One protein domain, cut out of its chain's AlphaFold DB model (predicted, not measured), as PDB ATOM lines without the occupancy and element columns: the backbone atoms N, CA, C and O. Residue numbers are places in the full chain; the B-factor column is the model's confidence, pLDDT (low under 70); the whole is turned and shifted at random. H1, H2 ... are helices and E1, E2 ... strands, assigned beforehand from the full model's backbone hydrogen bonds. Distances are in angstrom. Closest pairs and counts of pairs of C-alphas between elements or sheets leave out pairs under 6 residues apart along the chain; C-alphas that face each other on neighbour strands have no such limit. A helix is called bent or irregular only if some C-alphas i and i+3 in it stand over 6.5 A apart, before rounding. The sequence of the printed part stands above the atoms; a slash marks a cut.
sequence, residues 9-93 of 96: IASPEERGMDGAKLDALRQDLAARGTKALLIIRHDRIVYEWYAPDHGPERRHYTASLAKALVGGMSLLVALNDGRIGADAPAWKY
ATOM      1  N   ILE A   9      51.609  56.532 148.871       97.69
ATOM      2  CA  ILE A   9      50.910  56.459 150.155       97.69
ATOM      3  C   ILE A   9      50.231  57.807 150.426       97.69
ATOM      4  O   ILE A   9      50.750  58.856 150.040       97.69
ATOM      5  N   ALA A  10      49.059  57.773 151.049       98.12
ATOM      6  CA  ALA A  10      48.364  58.940 151.588       98.12
ATOM      7  C   ALA A  10      47.773  58.572 152.951       98.12
ATOM      8  O   ALA A  10      47.549  57.390 153.214       98.12
ATOM      9  N   SER A  11      47.492  59.556 153.808       98.00
ATOM     10  CA  SER A  11      46.776  59.235 155.046       98.00
ATOM     11  C   SER A  11      45.330  58.812 154.742       98.00
ATOM     12  O   SER A  11      44.762  59.219 153.714       98.00
ATOM     13  N   PRO A  12      44.695  58.017 155.622       98.25
ATOM     14  CA  PRO A  12      43.262  57.759 155.541       98.25
ATOM     15  C   PRO A  12      42.448  59.055 155.406       98.25
ATOM     16  O   PRO A  12      41.602  59.159 154.516       98.25
ATOM     17  N   GLU A  13      42.752  60.065 156.222       98.50
ATOM     18  CA  GLU A  13      42.002  61.321 156.324       98.50
ATOM     19  C   GLU A  13      42.073  62.137 155.028       98.50
ATOM     20  O   GLU A  13      41.046  62.605 154.534       98.50
ATOM     21  N   GLU A  14      43.255  62.233 154.406       97.88
ATOM     22  CA  GLU A  14      43.447  62.892 153.103       97.88
ATOM     23  C   GLU A  14      42.605  62.264 151.993       97.88
ATOM     24  O   GLU A  14      42.273  62.906 150.992       97.88
ATOM     25  N   ARG A  15      42.287  60.978 152.141       97.69
ATOM     26  CA  ARG A  15      41.452  60.235 151.206       97.69
ATOM     27  C   ARG A  15      40.052  60.023 151.745       97.69
ATOM     28  O   ARG A  15      39.358  59.189 151.177       97.69
ATOM     29  N   GLY A  16      39.607  60.775 152.755       97.38
ATOM     30  CA  GLY A  16      38.236  60.769 153.272       97.38
ATOM     31  C   GLY A  16      37.853  59.485 154.007       97.38
ATOM     32  O   GLY A  16      36.718  59.026 153.873       97.38
ATOM     33  N   MET A  17      38.809  58.866 154.694       97.94
ATOM     34  CA  MET A  17      38.633  57.704 155.563       97.94
ATOM     35  C   MET A  17      39.082  58.049 156.988       97.94
ATOM     36  O   MET A  17      39.844  58.984 157.196       97.94
ATOM     37  N   ASP A  18      38.590  57.301 157.969       98.50
ATOM     38  CA  ASP A  18      38.896  57.490 159.390       98.50
ATOM     39  C   ASP A  18      39.957  56.465 159.811       98.50
ATOM     40  O   ASP A  18      39.668  55.263 159.855       98.50
ATOM     41  N   GLY A  19      41.183  56.923 160.086       98.25
ATOM     42  CA  GLY A  19      42.300  56.048 160.438       98.25
ATOM     43  C   GLY A  19      42.052  55.228 161.704       98.25
ATOM     44  O   GLY A  19      42.380  54.042 161.733       98.25
ATOM     45  N   ALA A  20      41.378  55.798 162.706       98.44
ATOM     46  CA  ALA A  20      41.078  55.095 163.952       98.44
ATOM     47  C   ALA A  20      40.109  53.923 163.724       98.44
ATOM     48  O   ALA A  20      40.277  52.843 164.297       98.44
ATOM     49  N   LYS A  21      39.119  54.092 162.839       98.56
ATOM     50  CA  LYS A  21      38.227  52.988 162.444       98.56
ATOM     51  C   LYS A  21      38.947  51.913 161.637       98.56
ATOM     52  O   LYS A  21      38.632  50.735 161.803       98.56
ATOM     53  N   LEU A  22      39.906  52.288 160.789       98.56
ATOM     54  CA  LEU A  22      40.730  51.320 160.059       98.56
ATOM     55  C   LEU A  22      41.629  50.515 161.001       98.56
ATOM     56  O   LEU A  22      41.753  49.301 160.836       98.56
ATOM     57  N   ASP A  23      42.173  51.150 162.036       98.56
ATOM     58  CA  ASP A  23      42.911  50.450 163.084       98.56
ATOM     59  C   ASP A  23      42.039  49.475 163.872       98.56
ATOM     60  O   ASP A  23      42.453  48.334 164.091       98.56
ATOM     61  N   ALA A  24      40.827  49.881 164.256       98.62
ATOM     62  CA  ALA A  24      39.878  48.998 164.930       98.62
ATOM     63  C   ALA A  24      39.497  47.792 164.049       98.62
ATOM     64  O   ALA A  24      39.512  46.651 164.518       98.62
ATOM     65  N   LEU A  25      39.234  48.022 162.756       98.50
ATOM     66  CA  LEU A  25      38.996  46.960 161.772       98.50
ATOM     67  C   LEU A  25      40.185  45.997 161.698       98.50
ATOM     68  O   LEU A  25      40.009  44.781 161.765       98.50
ATOM     69  N   ARG A  26      41.405  46.526 161.580       98.44
ATOM     70  CA  ARG A  26      42.621  45.713 161.511       98.44
ATOM     71  C   ARG A  26      42.818  44.880 162.775       98.44
ATOM     72  O   ARG A  26      43.228  43.728 162.663       98.44
ATOM     73  N   GLN A  27      42.532  45.419 163.963       98.50
ATOM     74  CA  GLN A  27      42.604  44.666 165.222       98.50
ATOM     75  C   GLN A  27      41.636  43.475 165.235       98.50
ATOM     76  O   GLN A  27      42.059  42.361 165.547       98.50
ATOM     77  N   ASP A  28      40.373  43.679 164.844       98.56
ATOM     78  CA  ASP A  28      39.376  42.600 164.752       98.56
ATOM     79  C   ASP A  28      39.779  41.536 163.715       98.56
ATOM     80  O   ASP A  28      39.744  40.337 163.997       98.56
ATOM     81  N   LEU A  29      40.263  41.956 162.543       98.31
ATOM     82  CA  LEU A  29      40.744  41.044 161.503       98.31
ATOM     83  C   LEU A  29      41.952  40.218 161.962       98.31
ATOM     84  O   LEU A  29      42.005  39.011 161.700       98.31
ATOM     85  N   ALA A  30      42.906  40.846 162.654       98.12
ATOM     86  CA  ALA A  30      44.076  40.171 163.205       98.12
ATOM     87  C   ALA A  30      43.675  39.124 164.255       98.12
ATOM     88  O   ALA A  30      44.170  37.997 164.212       98.12
ATOM     89  N   ALA A  31      42.724  39.452 165.139       98.31
ATOM     90  CA  ALA A  31      42.190  38.522 166.137       98.31
ATOM     91  C   ALA A  31      41.514  37.288 165.506       98.31
ATOM     92  O   ALA A  31      41.486  36.217 166.109       98.31
ATOM     93  N   ARG A  32      41.021  37.413 164.268       98.12
ATOM     94  CA  ARG A  32      40.413  36.326 163.478       98.12
ATOM     95  C   ARG A  32      41.406  35.591 162.570       98.12
ATOM     96  O   ARG A  32      40.996  34.750 161.775       98.12
ATOM     97  N   GLY A  33      42.700  35.899 162.663       96.62
ATOM     98  CA  GLY A  33      43.757  35.211 161.918       96.62
ATOM     99  C   GLY A  33      44.065  35.788 160.535       96.62
ATOM    100  O   GLY A  33      44.801  35.161 159.772       96.62
ATOM    101  N   THR A  34      43.555  36.979 160.202       97.44
ATOM    102  CA  THR A  34      43.955  37.688 158.975       97.44
ATOM    103  C   THR A  34      45.448  38.003 159.011       97.44
ATOM    104  O   THR A  34      45.973  38.465 160.024       97.44
ATOM    105  N   LYS A  35      46.137  37.765 157.890       97.69
ATOM    106  CA  LYS A  35      47.598  37.900 157.787       97.69
ATOM    107  C   LYS A  35      48.081  39.179 157.110       97.69
ATOM    108  O   LYS A  35      49.191  39.624 157.390       97.69
ATOM    109  N   ALA A  36      47.266  39.758 156.236       97.81
ATOM    110  CA  ALA A  36      47.576  40.981 155.509       97.81
ATOM    111  C   ALA A  36      46.288  41.763 155.233       97.81
ATOM    112  O   ALA A  36      45.258  41.163 154.923       97.81
ATOM    113  N   LEU A  37      46.358  43.089 155.321       97.94
ATOM    114  CA  LEU A  37      45.291  44.008 154.942       97.94
ATOM    115  C   LEU A  37      45.895  45.146 154.122       97.94
ATOM    116  O   LEU A  37      46.790  45.840 154.595       97.94
ATOM    117  N   LEU A  38      45.371  45.350 152.914       97.94
ATOM    118  CA  LEU A  38      45.745  46.449 152.031       97.94
ATOM    119  C   LEU A  38      44.479  47.173 151.583       97.94
ATOM    120  O   LEU A  38      43.561  46.553 151.046       97.94
ATOM    121  N   ILE A  39      44.436  48.485 151.794       98.12
ATOM    122  CA  ILE A  39      43.332  49.345 151.378       98.12
ATOM    123  C   ILE A  39      43.891  50.424 150.461       98.12
ATOM    124  O   ILE A  39      44.771  51.199 150.841       98.12
ATOM    125  N   ILE A  40      43.345  50.476 149.247       98.19
ATOM    126  CA  ILE A  40      43.685  51.468 148.230       98.19
ATOM    127  C   ILE A  40      42.444  52.312 147.954       98.19
ATOM    128  O   ILE A  40      41.374  51.777 147.661       98.19
ATOM    129  N   ARG A  41      42.581  53.639 148.021       97.75
ATOM    130  CA  ARG A  41      41.505  54.579 147.691       97.75
ATOM    131  C   ARG A  41      42.050  55.781 146.930       97.75
ATOM    132  O   ARG A  41      43.038  56.382 147.337       97.75
ATOM    133  N   HIS A  42      41.374  56.148 145.838       97.12
ATOM    134  CA  HIS A  42      41.777  57.248 144.952       97.12
ATOM    135  C   HIS A  42      43.251  57.139 144.514       97.12
ATOM    136  O   HIS A  42      44.006  58.101 144.639       97.12
ATOM    137  N   ASP A  43      43.648  55.954 144.036       96.38
ATOM    138  CA  ASP A  43      45.003  55.671 143.531       96.38
ATOM    139  C   ASP A  43      46.124  55.801 144.589       96.38
ATOM    140  O   ASP A  43      47.290  56.047 144.284       96.38
ATOM    141  N   ARG A  44      45.792  55.672 145.876       98.00
ATOM    142  CA  ARG A  44      46.765  55.716 146.974       98.00
ATOM    143  C   ARG A  44      46.568  54.539 147.906       98.00
ATOM    144  O   ARG A  44      45.427  54.191 148.204       98.00
ATOM    145  N   ILE A  45      47.666  53.974 148.397       98.38
ATOM    146  CA  ILE A  45      47.621  53.098 149.569       98.38
ATOM    147  C   ILE A  45      47.297  53.995 150.759       98.38
ATOM    148  O   ILE A  45      48.035  54.936 151.045       98.38
ATOM    149  N   VAL A  46      46.165  53.735 151.405       98.50
ATOM    150  CA  VAL A  46      45.696  54.523 152.556       98.50
ATOM    151  C   VAL A  46      45.857  53.782 153.869       98.50
ATOM    152  O   VAL A  46      45.876  54.398 154.928       98.50
ATOM    153  N   TYR A  47      45.962  52.457 153.807       98.62
ATOM    154  CA  TYR A  47      46.207  51.615 154.965       98.62
ATOM    155  C   TYR A  47      46.830  50.300 154.507       98.62
ATOM    156  O   TYR A  47      46.322  49.653 153.588       98.62
ATOM    157  N   GLU A  48      47.914  49.903 155.156       98.38
ATOM    158  CA  GLU A  48      48.642  48.675 154.865       98.38
ATOM    159  C   GLU A  48      49.145  48.085 156.178       98.38
ATOM    160  O   GLU A  48      49.736  48.779 157.006       98.38
ATOM    161  N   TRP A  49      48.864  46.806 156.393       98.44
ATOM    162  CA  TRP A  49      49.262  46.102 157.601       98.44
ATOM    163  C   TRP A  49      49.520  44.624 157.318       98.44
ATOM    164  O   TRP A  49      48.802  43.985 156.544       98.44
ATOM    165  N   TYR A  50      50.503  44.070 158.025       98.31
ATOM    166  CA  TYR A  50      50.873  42.661 157.987       98.31
ATOM    167  C   TYR A  50      50.997  42.105 159.406       98.31
ATOM    168  O   TYR A  50      51.462  42.791 160.320       98.31
ATOM    169  N   ALA A  51      50.609  40.843 159.591       97.75
ATOM    170  CA  ALA A  51      50.907  40.100 160.811       97.75
ATOM    171  C   ALA A  51      52.436  39.963 161.009       97.75
ATOM    172  O   ALA A  51      53.174  40.034 160.027       97.75
ATOM    173  N   PRO A  52      52.935  39.709 162.238       96.75
ATOM    174  CA  PRO A  52      54.380  39.650 162.512       96.75
ATOM    175  C   PRO A  52      55.164  38.636 161.666       96.75
ATOM    176  O   PRO A  52      56.359  38.798 161.450       96.75
ATOM    177  N   ASP A  53      54.496  37.582 161.192       95.69
ATOM    178  CA  ASP A  53      55.058  36.549 160.322       95.69
ATOM    179  C   ASP A  53      54.842  36.832 158.821       95.69
ATOM    180  O   ASP A  53      55.109  35.960 157.997       95.69
ATOM    181  N   HIS A  54      54.349  38.008 158.430       97.31
ATOM    182  CA  HIS A  54      54.016  38.365 157.045       97.31
ATOM    183  C   HIS A  54      54.680  39.670 156.590       97.31
ATOM    184  O   HIS A  54      55.254  40.412 157.379       97.31
ATOM    185  N   GLY A  55      54.633  39.928 155.283       96.06
ATOM    186  CA  GLY A  55      55.156  41.145 154.667       96.06
ATOM    187  C   GLY A  55      54.670  41.297 153.222       96.06
ATOM    188  O   GLY A  55      54.074  40.353 152.693       96.06
ATOM    189  N   PRO A  56      54.942  42.442 152.574       94.81
ATOM    190  CA  PRO A  56      54.406  42.778 151.250       94.81
ATOM    191  C   PRO A  56      54.799  41.785 150.152       94.81
ATOM    192  O   PRO A  56      53.981  41.438 149.307       94.81
ATOM    193  N   GLU A  57      56.013  41.239 150.225       94.50
ATOM    194  CA  GLU A  57      56.522  40.264 149.252       94.50
ATOM    195  C   GLU A  57      56.149  38.809 149.592       94.50
ATOM    196  O   GLU A  57      56.443  37.874 148.838       94.50
ATOM    197  N   ARG A  58      55.509  38.567 150.747       95.62
ATOM    198  CA  ARG A  58      55.167  37.210 151.177       95.62
ATOM    199  C   ARG A  58      53.909  36.742 150.454       95.62
ATOM    200  O   ARG A  58      52.804  37.214 150.710       95.62
ATOM    201  N   ARG A  59      54.068  35.734 149.593       94.69
ATOM    202  CA  ARG A  59      52.944  35.076 148.913       94.69
ATOM    203  C   ARG A  59      51.968  34.477 149.925       94.69
ATOM    204  O   ARG A  59      52.380  33.813 150.875       94.69
ATOM    205  N   HIS A  60      50.678  34.651 149.654       94.19
ATOM    206  CA  HIS A  60      49.588  34.049 150.414       94.19
ATOM    207  C   HIS A  60      48.732  33.172 149.496       94.19
ATOM    208  O   HIS A  60      48.559  33.477 148.315       94.19
ATOM    209  N   TYR A  61      48.188  32.078 150.029       93.31
ATOM    210  CA  TYR A  61      47.250  31.239 149.286       93.31
ATOM    211  C   TYR A  61      46.002  32.049 148.908       93.31
ATOM    212  O   TYR A  61      45.415  32.718 149.759       93.31
ATOM    213  N   THR A  62      45.616  31.997 147.631       92.12
ATOM    214  CA  THR A  62      44.547  32.830 147.054       92.12
ATOM    215  C   THR A  62      43.217  32.091 146.894       92.12
ATOM    216  O   THR A  62      42.179  32.731 146.727       92.12
ATOM    217  N   ALA A  63      43.207  30.755 146.959       93.19
ATOM    218  CA  ALA A  63      42.012  29.945 146.726       93.19
ATOM    219  C   ALA A  63      41.263  30.376 145.442       93.19
ATOM    220  O   ALA A  63      41.850  30.527 144.369       93.19
ATOM    221  N   SER A  64      39.954  30.612 145.542       94.88
ATOM    222  CA  SER A  64      39.113  31.037 144.420       94.88
ATOM    223  C   SER A  64      39.364  32.465 143.926       94.88
ATOM    224  O   SER A  64      38.862  32.780 142.848       94.88
ATOM    225  N   LEU A  65      40.161  33.303 144.604       91.50
ATOM    226  CA  LEU A  65      40.561  34.614 144.064       91.50
ATOM    227  C   LEU A  65      41.270  34.466 142.706       91.50
ATOM    228  O   LEU A  65      41.121  35.319 141.836       91.50
ATOM    229  N   ALA A  66      41.952  33.339 142.473       92.69
ATOM    230  CA  ALA A  66      42.553  33.021 141.179       92.69
ATOM    231  C   ALA A  66      41.553  33.087 140.004       92.69
ATOM    232  O   ALA A  66      41.947  33.429 138.892       92.69
ATOM    233  N   LYS A  67      40.256  32.827 140.234       93.56
ATOM    234  CA  LYS A  67      39.214  32.912 139.195       93.56
ATOM    235  C   LYS A  67      39.018  34.338 138.687       93.56
ATOM    236  O   LYS A  67      38.787  34.519 137.497       93.56
ATOM    237  N   ALA A  68      39.147  35.337 139.562       91.69
ATOM    238  CA  ALA A  68      39.067  36.739 139.162       91.69
ATOM    239  C   ALA A  68      40.248  37.125 138.261       91.69
ATOM    240  O   ALA A  68      40.059  37.834 137.279       91.69
ATOM    241  N   LEU A  69      41.447  36.602 138.539       90.50
ATOM    242  CA  LEU A  69      42.625  36.845 137.703       90.50
ATOM    243  C   LEU A  69      42.518  36.136 136.349       90.50
ATOM    244  O   LEU A  69      42.647  36.774 135.309       90.50
ATOM    245  N   VAL A  70      42.246  34.828 136.340       91.94
ATOM    246  CA  VAL A  70      42.181  34.052 135.091       91.94
ATOM    247  C   VAL A  70      40.997  34.495 134.227       91.94
ATOM    248  O   VAL A  70      41.161  34.706 133.026       91.94
ATOM    249  N   GLY A  71      39.820  34.679 134.829       89.75
ATOM    250  CA  GLY A  71      38.615  35.114 134.124       89.75
ATOM    251  C   GLY A  71      38.638  36.591 133.728       89.75
ATOM    252  O   GLY A  71      38.208  36.926 132.632       89.75
ATOM    253  N   GLY A  72      39.150  37.471 134.591       88.50
ATOM    254  CA  GLY A  72      39.138  38.921 134.373       88.50
ATOM    255  C   GLY A  72      40.312  39.458 133.557       88.50
ATOM    256  O   GLY A  72      40.191  40.525 132.972       88.50
ATOM    257  N   MET A  73      41.434  38.736 133.487       91.38
ATOM    258  CA  MET A  73      42.597  39.162 132.701       91.38
ATOM    259  C   MET A  73      42.820  38.239 131.510       91.38
ATOM    260  O   MET A  73      42.575  38.630 130.374       91.38
ATOM    261  N   SER A  74      43.261  37.001 131.748       92.94
ATOM    262  CA  SER A  74      43.692  36.101 130.670       92.94
ATOM    263  C   SER A  74      42.569  35.795 129.678       92.94
ATOM    264  O   SER A  74      42.773  35.894 128.470       92.94
ATOM    265  N   LEU A  75      41.380  35.459 130.185       93.62
ATOM    266  CA  LEU A  75      40.220  35.172 129.347       93.62
ATOM    267  C   LEU A  75      39.733  36.421 128.599       93.62
ATOM    268  O   LEU A  75      39.494  36.333 127.398       93.62
ATOM    269  N   LEU A  76      39.624  37.579 129.264       94.56
ATOM    270  CA  LEU A  76      39.179  38.812 128.598       94.56
ATOM    271  C   LEU A  76      40.150  39.270 127.505       94.56
ATOM    272  O   LEU A  76      39.698  39.688 126.443       94.56
ATOM    273  N   VAL A  77      41.464  39.133 127.710       95.62
ATOM    274  CA  VAL A  77      42.463  39.409 126.664       95.62
ATOM    275  C   VAL A  77      42.294  38.446 125.487       95.62
ATOM    276  O   VAL A  77      42.264  38.878 124.342       95.62
ATOM    277  N   ALA A  78      42.113  37.146 125.741       95.50
ATOM    278  CA  ALA A  78      41.898  36.171 124.671       95.50
ATOM    279  C   ALA A  78      40.596  36.413 123.884       95.50
ATOM    280  O   ALA A  78      40.574  36.194 122.671       95.50
ATOM    281  N   LEU A  79      39.527  36.858 124.557       96.19
ATOM    282  CA  LEU A  79      38.271  37.273 123.924       96.19
ATOM    283  C   LEU A  79      38.485  38.517 123.056       96.19
ATOM    284  O   LEU A  79      38.084  38.527 121.896       96.19
ATOM    285  N   ASN A  80      39.151  39.539 123.601       96.69
ATOM    286  CA  ASN A  80      39.465  40.777 122.890       96.69
ATOM    287  C   ASN A  80      40.302  40.521 121.627       96.69
ATOM    288  O   ASN A  80      40.039  41.100 120.578       96.69
ATOM    289  N   ASP A  81      41.267  39.607 121.714       97.00
ATOM    290  CA  ASP A  81      42.135  39.222 120.600       97.00
ATOM    291  C   ASP A  81      41.447  38.276 119.592       97.00
ATOM    292  O   ASP A  81      42.080  37.821 118.638       97.00
ATOM    293  N   GLY A  82      40.176  37.911 119.807       96.12
ATOM    294  CA  GLY A  82      39.426  36.996 118.940       96.12
ATOM    295  C   GLY A  82      39.916  35.543 118.968       96.12
ATOM    296  O   GLY A  82      39.566  34.751 118.092       96.12
ATOM    297  N   ARG A  83      40.730  35.165 119.962       95.81
ATOM    298  CA  ARG A  83      41.295  33.809 120.091       95.81
ATOM    299  C   ARG A  83      40.284  32.801 120.629       95.81
ATOM    300  O   ARG A  83      40.352  31.619 120.296       95.81
ATOM    301  N   ILE A  84      39.337  33.266 121.436       95.12
ATOM    302  CA  ILE A  84      38.215  32.483 121.954       95.12
ATOM    303  C   ILE A  84      36.917  33.265 121.735       95.12
ATOM    304  O   ILE A  84      36.924  34.491 121.775       95.12
ATOM    305  N   GLY A  85      35.816  32.566 121.460       95.31
ATOM    306  CA  GLY A  85      34.478  33.160 121.417       95.31
ATOM    307  C   GLY A  85      33.714  32.825 122.692       95.31
ATOM    308  O   GLY A  85      33.755  31.676 123.122       95.31
ATOM    309  N   ALA A  86      33.011  33.796 123.277       94.25
ATOM    310  CA  ALA A  86      32.251  33.579 124.512       94.25
ATOM    311  C   ALA A  86      31.169  32.494 124.351       94.25
ATOM    312  O   ALA A  86      31.022  31.645 125.224       94.25
ATOM    313  N   ASP A  87      30.488  32.479 123.202       96.19
ATOM    314  CA  ASP A  87      29.435  31.503 122.878       96.19
ATOM    315  C   ASP A  87      29.951  30.282 122.105       96.19
ATOM    316  O   ASP A  87      29.183  29.400 121.712       96.19
ATOM    317  N   ALA A  88      31.256  30.223 121.826       95.50
ATOM    318  CA  ALA A  88      31.815  29.095 121.104       95.50
ATOM    319  C   ALA A  88      31.797  27.849 122.007       95.50
ATOM    320  O   ALA A  88      32.158  27.925 123.184       95.50
ATOM    321  N   PRO A  89      31.403  26.680 121.480       95.12
ATOM    322  CA  PRO A  89      31.291  25.487 122.299       95.12
ATOM    323  C   PRO A  89      32.670  25.051 122.806       95.12
ATOM    324  O   PRO A  89      33.653  25.062 122.061       95.12
ATOM    325  N   ALA A  90      32.734  24.615 124.067       93.62
ATOM    326  CA  ALA A  90      33.993  24.296 124.744       93.62
ATOM    327  C   ALA A  90      34.849  23.259 123.996       93.62
ATOM    328  O   ALA A  90      36.072  23.392 123.960       93.62
ATOM    329  N   TRP A  91      34.220  22.279 123.332       95.56
ATOM    330  CA  TRP A  91      34.916  21.222 122.585       95.56
ATOM    331  C   TRP A  91      35.811  21.756 121.458       95.56
ATOM    332  O   TRP A  91      36.754  21.079 121.059       95.56
ATOM    333  N   LYS A  92      35.564  22.978 120.965       95.06
ATOM    334  CA  LYS A  92      36.419  23.627 119.962       95.06
ATOM    335  C   LYS A  92      37.827  23.917 120.498       95.06
ATOM    336  O   LYS A  92      38.773  23.959 119.717       95.06
ATOM    337  N   TYR A  93      37.956  24.141 121.804       93.25
ATOM    338  CA  TYR A  93      39.207  24.542 122.457       93.25
ATOM    339  C   TYR A  93      39.754  23.477 123.405       93.25
ATOM    340  O   TYR A  93      40.955  23.445 123.657       93.25
TER     341      TYR A  93
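This is residues 9 to 93 of the 96 residues of an uncharacterized protein of Caldilineae bacterium (UniProt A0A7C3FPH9). Picture a small head and a long arm: a hairpin of two strands, E1 and E2, with H1 packed over one of its faces, and then a linker that leads out to H2, whose far end passes into a tail with no named element. Residues 61 to 74, of which 65 to 74 belong to H2, stick out free between the head and that far end. The printed part has 85 residues with two named helices and two named strands, in the order H1, E1, E2, H2; the sheet's order is E1 - E2, antiparallel. The class is mixed, helices and strands, with under half of the residues in named elements. The whole is extended, with a radius of gyration of the C-alphas of 18.7 A, and elongated, spanning 54 by 29 by 20 A.

Start at Ile 9 and go along to C-alpha 19 at (42.300, 56.048, 160.438), where H1 begins; it holds residues 19 to 31 and is 18.4 A long. After a tight link of 4 residues, E1 holds residues 36 to 41, 16.8 A. Two residues further on, look for C-alpha 44 at (46.765, 55.716, 146.974), where E2 begins; it holds residues 44 to 50, 17.6 A. Beyond residues 51 to 64, H2 holds residues 65 to 80, 22.1 A, and ends with C-alpha 80 at (39.465, 40.777, 122.890).

Look first at the hairpin E1 and E2, antiparallel at 172 degrees between directions. Here N 37 and O 49 are 2.9 A apart and N 44 and O 41 are 3.2 A apart, both within hydrogen-bond range. Turn to H1: its closest C-alphas to E2 are those of Leu 22 and Tyr 47, 7.5 A apart. To E1 they are those of Arg 26 and Leu 37, 7.3 A apart. H2 is apart from H1 and from E1. Every O i to N i+4 pair of H1 is within hydrogen-bond range; in H2 it is 9 of 12. H2 is neither bent nor irregular, but only just: C-alphas 72 and 75 are 6.4 A apart.

The two C-alphas farthest apart are those of Ala 20 and Lys 92, 54.3 A. The printed part has no cut. The link from E2 to H2, 14 residues, is long; residues 81 to 93 also hold no named element, and their C-alphas lie 26 to 33 A from the mean of all C-alphas. The mean pLDDT of the printed part is 96.2, and no printed residue is under 70.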